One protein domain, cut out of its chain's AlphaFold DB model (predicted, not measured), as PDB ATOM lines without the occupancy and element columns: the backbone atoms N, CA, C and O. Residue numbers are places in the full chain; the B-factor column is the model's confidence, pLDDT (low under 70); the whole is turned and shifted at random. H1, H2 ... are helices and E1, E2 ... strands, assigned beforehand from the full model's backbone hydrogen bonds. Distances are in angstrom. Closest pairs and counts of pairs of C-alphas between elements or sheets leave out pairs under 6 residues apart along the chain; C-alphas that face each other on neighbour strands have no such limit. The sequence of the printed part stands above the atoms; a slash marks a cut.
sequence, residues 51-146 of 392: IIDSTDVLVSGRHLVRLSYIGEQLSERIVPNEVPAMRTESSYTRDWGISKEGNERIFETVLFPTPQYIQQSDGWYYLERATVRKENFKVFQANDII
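AT A GLANCE: This is residues 51 to 146 of the 392 residues of an uncharacterized protein of Parcubacteria bacterium C7867-001 (UniProt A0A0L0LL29). Two strand pieces sit end to end along a long, flat shape: a strongly twisted, curled sheet of E1, E2, E6 and E5, and beyond its E5 end a separate two-stranded hairpin of E3 and E4. The short helix H1 packs on E2 at the end away from that hairpin, and residues 99 to 104 and 139 to 146 stick out at the two ends. The printed part has 96 residues, with one named helix and six named strands in the order E1, E2, E3, E4, E5, E6, H1; it is mostly strand. The larger sheet has the order E1, E2, E6, E5, and both sheets are antiparallel. The whole is only just extended, close to loose, with a radius of gyration of the C-alphas of 18.9 A and spans of 61 by 34 by 15 A.

IN THESE COORDINATES: E1, residues 51 to 59, begins at C-alpha 51 at (149.317, 182.163, 197.189) and is 21.1 A long. E2, residues 62 to 73, is 33.2 A long. After residues 74 to 90, with no named element, come E3, residues 91 to 98, 21.7 A long, and E4, residues 105 to 111, 19.2 A long. C-alpha 98, the last of E3, is at (130.105, 146.891, 209.380). E5 is residues 117 to 120, and E6, residues 123 to 133, is 31.1 A long. H1, residues 134 to 143, ends at C-alpha 143 at (152.554, 196.058, 195.114).

HOW THE PARTS SIT: E1 and E2 form a hairpin with directions at 153 degrees; N 55 and O 66 are 2.8 A apart, within hydrogen-bond range. E2 and E6 are antiparallel at 160 degrees, with N 67 and O 130 at 2.8 A. E5 and E6, a hairpin, stand at 120 degrees, with N 118 and O 125 at 2.9 A. H1 is on this sheet at a height over the sheet of 11.5 A, only just over E2 alone, with 8 of its C-alphas on E2 and 2 on E6. It stands up from the sheet at 46 degrees. The closest C-alphas of E2 and H1 are those of Leu 64 and Lys 134, 4.9 A apart. In H1 every O i to N i+4 pair is within hydrogen-bond range. E3 and E4 form a hairpin at 160 degrees, with N 94 and O 108 at 2.8 A. E3 and E4 are each apart from E1, E2, E5 and E6; E3 and E5 only just, their closest C-alphas being 8.1 A apart.

THE WHOLE: The C-alphas farthest apart are those of Glu 101 and Ala 142, at 63.3 A. The printed part has no cut. The link from E2 to E3, 17 residues, is long. The mean pLDDT of the printed part is 78.8, and residues 111 to 114 and 140 to 146 are among the 16 under 70.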
ATOM      1  N   ILE A  51     148.739 182.940 198.290       77.19
ATOM      2  CA  ILE A  51     149.317 182.163 197.189       77.19
ATOM      3  C   ILE A  51     150.446 181.269 197.708       77.19
ATOM      4  O   ILE A  51     151.380 181.742 198.347       77.19
ATOM      5  N   ILE A  52     150.366 179.978 197.386       69.25
ATOM      6  CA  ILE A  52     151.302 178.932 197.826       69.25
ATOM      7  C   ILE A  52     152.251 178.536 196.693       69.25
ATOM      8  O   ILE A  52     153.421 178.251 196.928       69.25
ATOM      9  N   ASP A  53     151.742 178.510 195.459       70.31
ATOM     10  CA  ASP A  53     152.513 178.164 194.269       70.31
ATOM     11  C   ASP A  53     152.040 178.978 193.060       70.31
ATOM     12  O   ASP A  53     150.861 179.331 192.940       70.31
ATOM     13  N   SER A  54     152.966 179.265 192.147       76.75
ATOM     14  CA  SER A  54     152.655 179.917 190.882       76.75
ATOM     15  C   SER A  54     153.552 179.409 189.760       76.75
ATOM     16  O   SER A  54     154.770 179.361 189.905       76.75
ATOM     17  N   THR A  55     152.963 179.077 188.613       72.56
ATOM     18  CA  THR A  55     153.688 178.590 187.433       72.56
ATOM     19  C   THR A  55     153.276 179.375 186.189       72.56
ATOM     20  O   THR A  55     152.091 179.458 185.861       72.56
ATOM     21  N   ASP A  56     154.254 179.928 185.470       79.06
ATOM     22  CA  ASP A  56     154.043 180.547 184.156       79.06
ATOM     23  C   ASP A  56     153.758 179.472 183.103       79.06
ATOM     24  O   ASP A  56     154.481 178.481 182.986       79.06
ATOM     25  N   VAL A  57     152.695 179.668 182.331       76.56
ATOM     26  CA  VAL A  57     152.278 178.760 181.268       76.56
ATOM     27  C   VAL A  57     151.966 179.533 179.994       76.56
ATOM     28  O   VAL A  57     151.239 180.528 179.995       76.56
ATOM     29  N   LEU A  58     152.477 179.033 178.871       84.38
ATOM     30  CA  LEU A  58     152.137 179.545 177.550       84.38
ATOM     31  C   LEU A  58     150.902 178.804 177.024       84.38
ATOM     32  O   LEU A  58     150.968 177.617 176.712       84.38
ATOM     33  N   VAL A  59     149.775 179.505 176.905       81.31
ATOM     34  CA  VAL A  59     148.516 178.947 176.388       81.31
ATOM     35  C   VAL A  59     148.097 179.744 175.161       81.31
ATOM     36  O   VAL A  59     147.854 180.947 175.241       81.31
ATOM     37  N   SER A  60     148.042 179.082 174.001       85.50
ATOM     38  CA  SER A  60     147.659 179.698 172.719       85.50
ATOM     39  C   SER A  60     148.421 180.997 172.399       85.50
ATOM     40  O   SER A  60     147.841 181.974 171.930       85.50
ATOM     41  N   GLY A  61     149.729 181.019 172.686       83.19
ATOM     42  CA  GLY A  61     150.606 182.167 172.421       83.19
ATOM     43  C   GLY A  61     150.524 183.304 173.445       83.19
ATOM     44  O   GLY A  61     151.151 184.339 173.234       83.19
ATOM     45  N   ARG A  62     149.783 183.135 174.548       84.81
ATOM     46  CA  ARG A  62     149.713 184.102 175.656       84.81
ATOM     47  C   ARG A  62     150.317 183.523 176.929       84.81
ATOM     48  O   ARG A  62     150.094 182.355 177.241       84.81
ATOM     49  N   HIS A  63     151.054 184.353 177.660       81.94
ATOM     50  CA  HIS A  63     151.590 183.999 178.969       81.94
ATOM     51  C   HIS A  63     150.525 184.185 180.048       81.94
ATOM     52  O   HIS A  63     150.046 185.295 180.284       81.94
ATOM     53  N   LEU A  64     150.182 183.095 180.719       85.75
ATOM     54  CA  LEU A  64     149.309 183.076 181.881       85.75
ATOM     55  C   LEU A  64     150.094 182.568 183.085       85.75
ATOM     56  O   LEU A  64     151.133 181.933 182.940       85.75
ATOM     57  N   VAL A  65     149.579 182.813 184.278       79.06
ATOM     58  CA  VAL A  65     150.130 182.266 185.514       79.06
ATOM     59  C   VAL A  65     149.063 181.401 186.155       79.06
ATOM     60  O   VAL A  65     147.972 181.880 186.463       79.06
ATOM     61  N   ARG A  66     149.370 180.118 186.336       79.44
ATOM     62  CA  ARG A  66     148.577 179.214 187.169       79.44
ATOM     63  C   ARG A  66     148.970 179.440 188.613       79.44
ATOM     64  O   ARG A  66     150.152 179.399 188.922       79.44
ATOM     65  N   LEU A  67     147.985 179.669 189.464       81.50
ATOM     66  CA  LEU A  67     148.146 179.897 190.891       81.50
ATOM     67  C   LEU A  67     147.553 178.719 191.651       81.50
ATOM     68  O   LEU A  67     146.487 178.231 191.266       81.50
ATOM     69  N   SER A  68     148.201 178.334 192.745       79.81
ATOM     70  CA  SER A  68     147.597 177.550 193.822       79.81
ATOM     71  C   SER A  68     147.583 178.407 195.086       79.81
ATOM     72  O   SER A  68     148.595 179.027 195.410       79.81
ATOM     73  N   TYR A  69     146.453 178.474 195.782       80.75
ATOM     74  CA  TYR A  69     146.280 179.321 196.964       80.75
ATOM     75  C   TYR A  69     145.424 178.637 198.033       80.75
ATOM     76  O   TYR A  69     144.661 177.714 197.733       80.75
ATOM     77  N   ILE A  70     145.579 179.076 199.285       82.50
ATOM     78  CA  ILE A  70     144.779 178.587 200.413       82.50
ATOM     79  C   ILE A  70     143.360 179.143 200.256       82.50
ATOM     80  O   ILE A  70     143.160 180.357 200.195       82.50
ATOM     81  N   GLY A  71     142.392 178.239 200.135       87.19
ATOM     82  CA  GLY A  71     140.967 178.546 200.125       87.19
ATOM     83  C   GLY A  71     140.374 178.550 201.531       87.19
ATOM     84  O   GLY A  71     141.054 178.802 202.525       87.19
ATOM     85  N   GLU A  72     139.084 178.250 201.627       91.50
ATOM     86  CA  GLU A  72     138.399 178.182 202.919       91.50
ATOM     87  C   GLU A  72     138.905 177.019 203.788       91.50
ATOM     88  O   GLU A  72     139.325 175.966 203.292       91.50
ATOM     89  N   GLN A  73     138.838 177.201 205.110       92.50
ATOM     90  CA  GLN A  73     139.108 176.128 206.059       92.50
ATOM     91  C   GLN A  73     138.049 175.033 205.909       92.50
ATOM     92  O   GLN A  73     136.847 175.306 205.882       92.50
ATOM     93  N   LEU A  74     138.491 173.780 205.841       91.50
ATOM     94  CA  LEU A  74     137.593 172.638 205.862       91.50
ATOM     95  C   LEU A  74     136.915 172.557 207.226       91.50
ATOM     96  O   LEU A  74     137.548 172.675 208.277       91.50
ATOM     97  N   SER A  75     135.627 172.232 207.198       91.62
ATOM     98  CA  SER A  75     134.935 171.733 208.376       91.62
ATOM     99  C   SER A  75     135.635 170.485 208.926       91.62
ATOM    100  O   SER A  75     136.356 169.777 208.214       91.62
ATOM    101  N   GLU A  76     135.375 170.175 210.200       90.12
ATOM    102  CA  GLU A  76     135.913 168.976 210.860       90.12
ATOM    103  C   GLU A  76     135.728 167.729 209.979       90.12
ATOM    104  O   GLU A  76     136.655 166.940 209.800       90.12
ATOM    105  N   ARG A  77     134.563 167.629 209.325       92.00
ATOM    106  CA  ARG A  77     134.274 166.656 208.272       92.00
ATOM    107  C   ARG A  77     133.747 167.342 207.014       92.00
ATOM    108  O   ARG A  77     132.826 168.151 207.105       92.00
ATOM    109  N   ILE A  78     134.277 166.970 205.853       90.06
ATOM    110  CA  ILE A  78     133.819 167.334 204.504       90.06
ATOM    111  C   ILE A  78     132.469 166.667 204.217       90.06
ATOM    112  O   ILE A  78     131.593 167.243 203.577       90.06
ATOM    113  N   VAL A  79     132.292 165.435 204.704       88.94
ATOM    114  CA  VAL A  79     131.065 164.643 204.556       88.94
ATOM    115  C   VAL A  79     130.721 163.937 205.874       88.94
ATOM    116  O   VAL A  79     131.631 163.611 206.634       88.94
ATOM    117  N   PRO A  80     129.439 163.643 206.171       92.75
ATOM    118  CA  PRO A  80     129.020 163.157 207.495       92.75
ATOM    119  C   PRO A  80     129.793 161.939 208.030       92.75
ATOM    120  O   PRO A  80     130.111 161.872 209.220       92.75
ATOM    121  N   ASN A  81     130.140 161.012 207.135       89.81
ATOM    122  CA  ASN A  81     130.799 159.746 207.458       89.81
ATOM    123  C   ASN A  81     132.318 159.786 207.265       89.81
ATOM    124  O   ASN A  81     132.956 158.739 207.263       89.81
ATOM    125  N   GLU A  82     132.902 160.962 207.039       89.94
ATOM    126  CA  GLU A  82     134.349 161.062 206.907       89.94
ATOM    127  C   GLU A  82     135.053 160.647 208.205       89.94
ATOM    128  O   GLU A  82     134.571 160.921 209.307       89.94
ATOM    129  N   VAL A  83     136.226 160.040 208.051       83.50
ATOM    130  CA  VAL A  83     137.219 159.815 209.098       83.50
ATOM    131  C   VAL A  83     138.358 160.829 208.895       83.50
ATOM    132  O   VAL A  83     139.283 160.544 208.133       83.50
ATOM    133  N   PRO A  84     138.333 162.011 209.549       86.25
ATOM    134  CA  PRO A  84     139.278 163.100 209.260       86.25
ATOM    135  C   PRO A  84     140.747 162.733 209.479       86.25
ATOM    136  O   PRO A  84     141.622 163.245 208.790       86.25
ATOM    137  N   ALA A  85     141.024 161.806 210.400       81.12
ATOM    138  CA  ALA A  85     142.372 161.299 210.658       81.12
ATOM    139  C   ALA A  85     142.993 160.555 209.459       81.12
ATOM    140  O   ALA A  85     144.198 160.341 209.436       81.12
ATOM    141  N   MET A  86     142.181 160.156 208.474       75.12
ATOM    142  CA  MET A  86     142.615 159.482 207.247       75.12
ATOM    143  C   MET A  86     142.556 160.406 206.020       75.12
ATOM    144  O   MET A  86     142.571 159.924 204.886       75.12
ATOM    145  N   ARG A  87     142.428 161.722 206.223       86.44
ATOM    146  CA  ARG A  87     142.489 162.710 205.145       86.44
ATOM    147  C   ARG A  87     143.936 162.881 204.687       86.44
ATOM    148  O   ARG A  87     144.848 162.962 205.506       86.44
ATOM    149  N   THR A  88     144.130 162.963 203.378       83.81
ATOM    150  CA  THR A  88     145.411 163.329 202.761       83.81
ATOM    151  C   THR A  88     145.204 164.547 201.873       83.81
ATOM    152  O   THR A  88     144.074 164.982 201.669       83.81
ATOM    153  N   GLU A  89     146.265 165.094 201.287       82.31
ATOM    154  CA  GLU A  89     146.135 166.240 200.380       82.31
ATOM    155  C   GLU A  89     145.276 165.951 199.141       82.31
ATOM    156  O   GLU A  89     144.714 166.871 198.557       82.31
ATOM    157  N   SER A  90     145.133 164.690 198.730       80.25
ATOM    158  CA  SER A  90     144.409 164.279 197.520       80.25
ATOM    159  C   SER A  90     143.282 163.283 197.790       80.25
ATOM    160  O   SER A  90     142.758 162.685 196.849       80.25
ATOM    161  N   SER A  91     142.887 163.079 199.049       76.12
ATOM    162  CA  SER A  91     141.830 162.122 199.369       76.12
ATOM    163  C   SER A  91     141.137 162.378 200.700       76.12
ATOM    164  O   SER A  91     141.692 162.998 201.607       76.12
ATOM    165  N   TYR A  92     139.930 161.834 200.829       79.19
ATOM    166  CA  TYR A  92     139.279 161.641 202.121       79.19
ATOM    167  C   TYR A  92     138.651 160.251 202.195       79.19
ATOM    168  O   TYR A  92     138.271 159.670 201.176       79.19
ATOM    169  N   THR A  93     138.511 159.718 203.408       76.81
ATOM    170  CA  THR A  93     137.966 158.373 203.639       76.81
ATOM    171  C   THR A  93     136.650 158.446 204.399       76.81
ATOM    172  O   THR A  93     136.539 159.176 205.381       76.81
ATOM    173  N   ARG A  94     135.651 157.685 203.947       84.19
ATOM    174  CA  ARG A  94     134.341 157.506 204.579       84.19
ATOM    175  C   ARG A  94     134.256 156.152 205.269       84.19
ATOM    176  O   ARG A  94     134.715 155.163 204.711       84.19
ATOM    177  N   ASP A  95     133.622 156.107 206.431       84.44
ATOM    178  CA  ASP A  95     133.249 154.875 207.129       84.44
ATOM    179  C   ASP A  95     131.776 154.538 206.872       84.44
ATOM    180  O   ASP A  95     130.873 155.312 207.196       84.44
ATOM    181  N   TRP A  96     131.529 153.372 206.283       82.06
ATOM    182  CA  TRP A  96     130.192 152.864 205.979       82.06
ATOM    183  C   TRP A  96     129.669 151.867 207.018       82.06
ATOM    184  O   TRP A  96     128.560 151.351 206.866       82.06
ATOM    185  N   GLY A  97     130.415 151.628 208.097       78.00
ATOM    186  CA  GLY A  97     130.030 150.722 209.171       78.00
ATOM    187  C   GLY A  97     130.478 149.287 208.909       78.00
ATOM    188  O   GLY A  97     131.510 149.054 208.292       78.00
ATOM    189  N   ILE A  98     129.733 148.313 209.428       78.69
ATOM    190  CA  ILE A  98     130.105 146.891 209.380       78.69
ATOM    191  C   ILE A  98     129.380 146.203 208.216       78.69
ATOM    192  O   ILE A  98     128.212 146.490 207.945       78.69
ATOM    193  N   SER A  99     130.066 145.292 207.525       77.56
ATOM    194  CA  SER A  99     129.507 144.487 206.443       77.56
ATOM    195  C   SER A  99     128.290 143.677 206.904       77.56
ATOM    196  O   SER A  99     128.117 143.374 208.084       77.56
ATOM    197  N   LYS A 100     127.424 143.291 205.956       71.31
ATOM    198  CA  LYS A 100     126.219 142.487 206.249       71.31
ATOM    199  C   LYS A 100     126.537 141.124 206.877       71.31
ATOM    200  O   LYS A 100     125.655 140.527 207.484       71.31
ATOM    201  N   GLU A 101     127.774 140.658 206.732       73.56
ATOM    202  CA  GLU A 101     128.290 139.416 207.313       73.56
ATOM    203  C   GLU A 101     128.885 139.619 208.721       73.56
ATOM    204  O   GLU A 101     129.277 138.656 209.372       73.56
ATOM    205  N   GLY A 102     128.898 140.859 209.226       55.50
ATOM    206  CA  GLY A 102     129.116 141.184 210.637       55.50
ATOM    207  C   GLY A 102     130.569 141.282 211.101       55.50
ATOM    208  O   GLY A 102     130.785 141.648 212.253       55.50
ATOM    209  N   ASN A 103     131.554 141.008 210.237       72.38
ATOM    210  CA  ASN A 103     132.953 140.841 210.659       72.38
ATOM    211  C   ASN A 103     133.950 141.865 210.089       72.38
ATOM    212  O   ASN A 103     135.105 141.863 210.505       72.38
ATOM    213  N   GLU A 104     133.543 142.756 209.178       65.88
ATOM    214  CA  GLU A 104     134.468 143.686 208.508       65.88
ATOM    215  C   GLU A 104     133.928 145.115 208.493       65.88
ATOM    216  O   GLU A 104     132.756 145.331 208.192       65.88
ATOM    217  N   ARG A 105     134.777 146.103 208.794       72.69
ATOM    218  CA  ARG A 105     134.429 147.527 208.681       72.69
ATOM    219  C   ARG A 105     134.682 148.000 207.251       72.69
ATOM    220  O   ARG A 105     135.758 147.775 206.708       72.69
ATOM    221  N   ILE A 106     133.692 148.638 206.643       69.75
ATOM    222  CA  ILE A 106     133.719 149.077 205.252       69.75
ATOM    223  C   ILE A 106     134.164 150.533 205.211       69.75
ATOM    224  O   ILE A 106     133.474 151.411 205.726       69.75
ATOM    225  N   PHE A 107     135.276 150.789 204.533       72.44
ATOM    226  CA  PHE A 107     135.729 152.137 204.218       72.44
ATOM    227  C   PHE A 107     135.628 152.404 202.722       72.44
ATOM    228  O   PHE A 107     135.768 151.504 201.897       72.44
ATOM    229  N   GLU A 108     135.407 153.662 202.371       69.00
ATOM    230  CA  GLU A 108     135.455 154.135 200.994       69.00
ATOM    231  C   GLU A 108     136.314 155.390 200.928       69.00
ATOM    232  O   GLU A 108     135.986 156.413 201.529       69.00
ATOM    233  N   THR A 109     137.403 155.327 200.173       72.31
ATOM    234  CA  THR A 109     138.286 156.473 199.961       72.31
ATOM    235  C   THR A 109     137.953 157.145 198.636       72.31
ATOM    236  O   THR A 109     137.972 156.515 197.580       72.31
ATOM    237  N   VAL A 110     137.657 158.442 198.693       71.69
ATOM    238  CA  VAL A 110     137.471 159.290 197.515       71.69
ATOM    239  C   VAL A 110     138.815 159.914 197.170       71.69
ATOM    240  O   VAL A 110     139.392 160.638 197.981       71.69
ATOM    241  N   LEU A 111     139.309 159.609 195.972       63.88
ATOM    242  CA  LEU A 111     140.622 160.014 195.477       63.88
ATOM    243  C   LEU A 111     140.477 161.091 194.404       63.88
ATOM    244  O   LEU A 111     139.626 160.989 193.517       63.88
ATOM    245  N   PHE A 112     141.357 162.082 194.450       65.56
ATOM    246  CA  PHE A 112     141.462 163.127 193.443       65.56
ATOM    247  C   PHE A 112     142.795 163.013 192.694       65.56
ATOM    248  O   PHE A 112     143.818 162.696 193.300       65.56
ATOM    249  N   PRO A 113     142.820 163.295 191.379       56.38
ATOM    250  CA  PRO A 113     144.031 163.175 190.562       56.38
ATOM    251  C   PRO A 113     145.099 164.226 190.896       56.38
ATOM    252  O   PRO A 113     146.240 164.110 190.459       56.38
ATOM    253  N   THR A 114     144.735 165.268 191.640       66.88
ATOM    254  CA  THR A 114     145.638 166.317 192.112       66.88
ATOM    255  C   THR A 114     145.300 166.678 193.556       66.88
ATOM    256  O   THR A 114     144.158 166.458 193.975       66.88
ATOM    257  N   PRO A 115     146.242 167.264 194.318       78.19
ATOM    258  CA  PRO A 115     145.960 167.759 195.662       78.19
ATOM    259  C   PRO A 115     144.739 168.693 195.678       78.19
ATOM    260  O   PRO A 115     144.653 169.618 194.872       78.19
ATOM    261  N   GLN A 116     143.776 168.434 196.553       87.62
ATOM    262  CA  GLN A 116     142.591 169.264 196.787       87.62
ATOM    263  C   GLN A 116     142.626 169.953 198.148       87.62
ATOM    264  O   GLN A 116     141.850 170.879 198.372       87.62
ATOM    265  N   TYR A 117     143.494 169.499 199.050       87.75
ATOM    266  CA  TYR A 117     143.548 169.944 200.434       87.75
ATOM    267  C   TYR A 117     144.988 170.227 200.847       87.75
ATOM    268  O   TYR A 117     145.917 169.616 200.324       87.75
ATOM    269  N   ILE A 118     145.161 171.118 201.816       82.56
ATOM    270  CA  ILE A 118     146.447 171.391 202.459       82.56
ATOM    271  C   ILE A 118     146.263 171.441 203.977       82.56
ATOM    272  O   ILE A 118     145.280 172.000 204.467       82.56
ATOM    273  N   GLN A 119     147.187 170.836 204.723       84.50
ATOM    274  CA  GLN A 119     147.186 170.889 206.183       84.50
ATOM    275  C   GLN A 119     148.026 172.074 206.667       84.50
ATOM    276  O   GLN A 119     149.196 172.201 206.316       84.50
ATOM    277  N   GLN A 120     147.424 172.928 207.490       82.12
ATOM    278  CA  GLN A 120     148.077 174.008 208.226       82.12
ATOM    279  C   GLN A 120     148.092 173.681 209.726       82.12
ATOM    280  O   GLN A 120     147.489 172.702 210.175       82.12
ATOM    281  N   SER A 121     148.778 174.502 210.525       75.44
ATOM    282  CA  SER A 121     148.901 174.295 211.978       75.44
ATOM    283  C   SER A 121     147.565 174.256 212.725       75.44
ATOM    284  O   SER A 121     147.475 173.669 213.798       75.44
ATOM    285  N   ASP A 122     146.542 174.903 212.178       80.69
ATOM    286  CA  ASP A 122     145.228 175.109 212.782       80.69
ATOM    287  C   ASP A 122     144.106 174.308 212.099       80.69
ATOM    288  O   ASP A 122     142.962 174.353 212.548       80.69
ATOM    289  N   GLY A 123     144.408 173.543 211.044       83.50
ATOM    290  CA  GLY A 123     143.434 172.666 210.399       83.50
ATOM    291  C   GLY A 123     143.719 172.389 208.930       83.50
ATOM    292  O   GLY A 123     144.784 172.691 208.400       83.50
ATOM    293  N   TRP A 124     142.744 171.780 208.263       88.75
ATOM    294  CA  TRP A 124     142.794 171.524 206.825       88.75
ATOM    295  C   TRP A 124     142.112 172.652 206.062       88.75
ATOM    296  O   TRP A 124     141.096 173.164 206.516       88.75
ATOM    297  N   TYR A 125     142.633 172.983 204.886       91.69
ATOM    298  CA  TYR A 125     142.115 174.021 203.996       91.69
ATOM    299  C   TYR A 125     141.955 173.490 202.577       91.69
ATOM    300  O   TYR A 125     142.651 172.550 202.181       91.69
ATOM    301  N   TYR A 126     141.030 174.073 201.814       91.06
ATOM    302  CA  TYR A 126     140.917 173.770 200.394       91.06
ATOM    303  C   TYR A 126     142.144 174.322 199.672       91.06
ATOM    304  O   TYR A 126     142.590 175.438 199.936       91.06
ATOM    305  N   LEU A 127     142.690 173.535 198.749       86.06
ATOM    306  CA  LEU A 127     143.711 173.996 197.824       86.06
ATOM    307  C   LEU A 127     143.031 174.447 196.536       86.06
ATOM    308  O   LEU A 127     142.668 173.636 195.677       86.06
ATOM    309  N   GLU A 128     142.866 175.754 196.403       85.56
ATOM    310  CA  GLU A 128     142.212 176.353 195.253       85.56
ATOM    311  C   GLU A 128     143.217 176.723 194.170       85.56
ATOM    312  O   GLU A 128     144.416 176.891 194.409       85.56
ATOM    313  N   ARG A 129     142.719 176.811 192.935       83.75
ATOM    314  CA  ARG A 129     143.537 177.112 191.766       83.75
ATOM    315  C   ARG A 129     142.878 178.169 190.911       83.75
ATOM    316  O   ARG A 129     141.668 178.155 190.708       83.75
ATOM    317  N   ALA A 130     143.693 179.057 190.369       85.12
ATOM    318  CA  ALA A 130     143.252 180.067 189.422       85.12
ATOM    319  C   ALA A 130     144.259 180.201 188.289       85.12
ATOM    320  O   ALA A 130     145.396 179.741 188.370       85.12
ATOM    321  N   THR A 131     143.831 180.813 187.196       88.19
ATOM    322  CA  THR A 131     144.732 181.238 186.130       88.19
ATOM    323  C   THR A 131     144.492 182.710 185.892       88.19
ATOM    324  O   THR A 131     143.353 183.120 185.684       88.19
ATOM    325  N   VAL A 132     145.560 183.492 185.943       87.31
ATOM    326  CA  VAL A 132     145.518 184.943 185.760       87.31
ATOM    327  C   VAL A 132     146.497 185.355 184.676       87.31
ATOM    328  O   VAL A 132     147.411 184.599 184.326       87.31
ATOM    329  N   ARG A 133     146.331 186.553 184.121       87.19
ATOM    330  CA  ARG A 133     147.293 187.068 183.145       87.19
ATOM    331  C   ARG A 133     148.619 187.380 183.822       87.19
ATOM    332  O   ARG A 133     148.657 187.918 184.934       87.19
ATOM    333  N   LYS A 134     149.723 187.080 183.133       83.81
ATOM    334  CA  LYS A 134     151.069 187.325 183.663       83.81
ATOM    335  C   LYS A 134     151.295 188.805 183.971       83.81
ATOM    336  O   LYS A 134     151.914 189.114 184.986       83.81
ATOM    337  N   GLU A 135     150.768 189.719 183.156       84.12
ATOM    338  CA  GLU A 135     150.822 191.155 183.439       84.12
ATOM    339  C   GLU A 135     150.123 191.540 184.754       84.12
ATOM    340  O   GLU A 135     150.670 192.322 185.529       84.12
ATOM    341  N   ASN A 136     148.967 190.947 185.062       82.25
ATOM    342  CA  ASN A 136     148.200 191.262 186.269       82.25
ATOM    343  C   ASN A 136     148.849 190.670 187.526       82.25
ATOM    344  O   ASN A 136     148.916 191.340 188.557       82.25
ATOM    345  N   PHE A 137     149.414 189.464 187.421       82.12
ATOM    346  CA  PHE A 137     150.186 188.851 188.503       82.12
ATOM    347  C   PHE A 137     151.463 189.637 188.838       82.12
ATOM    348  O   PHE A 137     151.779 189.837 190.007       82.12
ATOM    349  N   LYS A 138     152.172 190.159 187.828       79.25
ATOM    350  CA  LYS A 138     153.363 191.001 188.040       79.25
ATOM    351  C   LYS A 138     153.049 192.302 188.776       79.25
ATOM    352  O   LYS A 138     153.830 192.729 189.619       79.25
ATOM    353  N   VAL A 139     151.905 192.923 188.484       70.19
ATOM    354  CA  VAL A 139     151.457 194.134 189.193       70.19
ATOM    355  C   VAL A 139     151.136 193.834 190.659       70.19
ATOM    356  O   VAL A 139     151.391 194.679 191.514       70.19
ATOM    357  N   PHE A 140     150.612 192.646 190.972       66.50
ATOM    358  CA  PHE A 140     150.471 192.193 192.357       66.50
ATOM    359  C   PHE A 140     151.836 192.027 193.038       66.50
ATOM    360  O   PHE A 140     152.060 192.655 194.068       66.50
ATOM    361  N   GLN A 141     152.765 191.282 192.425       66.12
ATOM    362  CA  GLN A 141     154.115 191.093 192.977       66.12
ATOM    363  C   GLN A 141     154.838 192.422 193.249       66.12
ATOM    364  O   GLN A 141     155.556 192.540 194.235       66.12
ATOM    365  N   ALA A 142     154.620 193.439 192.408       61.34
ATOM    366  CA  ALA A 142     155.202 194.768 192.585       61.34
ATOM    367  C   ALA A 142     154.558 195.594 193.721       61.34
ATOM    368  O   ALA A 142     155.199 196.501 194.248       61.34
ATOM    369  N   ASN A 143     153.302 195.312 194.093       55.22
ATOM    370  CA  ASN A 143     152.554 196.058 195.114       55.22
ATOM    371  C   ASN A 143     152.536 195.376 196.495       55.22
ATOM    372  O   ASN A 143     152.208 196.031 197.484       55.22
ATOM    373  N   ASP A 144     152.895 194.095 196.596       51.56
ATOM    374  CA  ASP A 144     152.803 193.302 197.833       51.56
ATOM    375  C   ASP A 144     154.022 193.460 198.770       51.56
ATOM    376  O   ASP A 144     154.545 192.514 199.356       51.56
ATOM    377  N   ILE A 145     154.496 194.700 198.937       49.34
ATOM    378  CA  ILE A 145     155.653 195.032 199.788       49.34
ATOM    379  C   ILE A 145     155.332 194.821 201.287       49.34
ATOM    380  O   ILE A 145     156.246 194.700 202.101       49.34
ATOM    381  N   ILE A 146     154.053 194.719 201.678       44.38
ATOM    382  CA  ILE A 146     153.620 194.770 203.089       44.38
ATOM    383  C   ILE A 146     153.225 193.398 203.683       44.38
ATOM    384  O   ILE A 146     153.315 193.243 204.902       44.38
TER     385      ILE A 146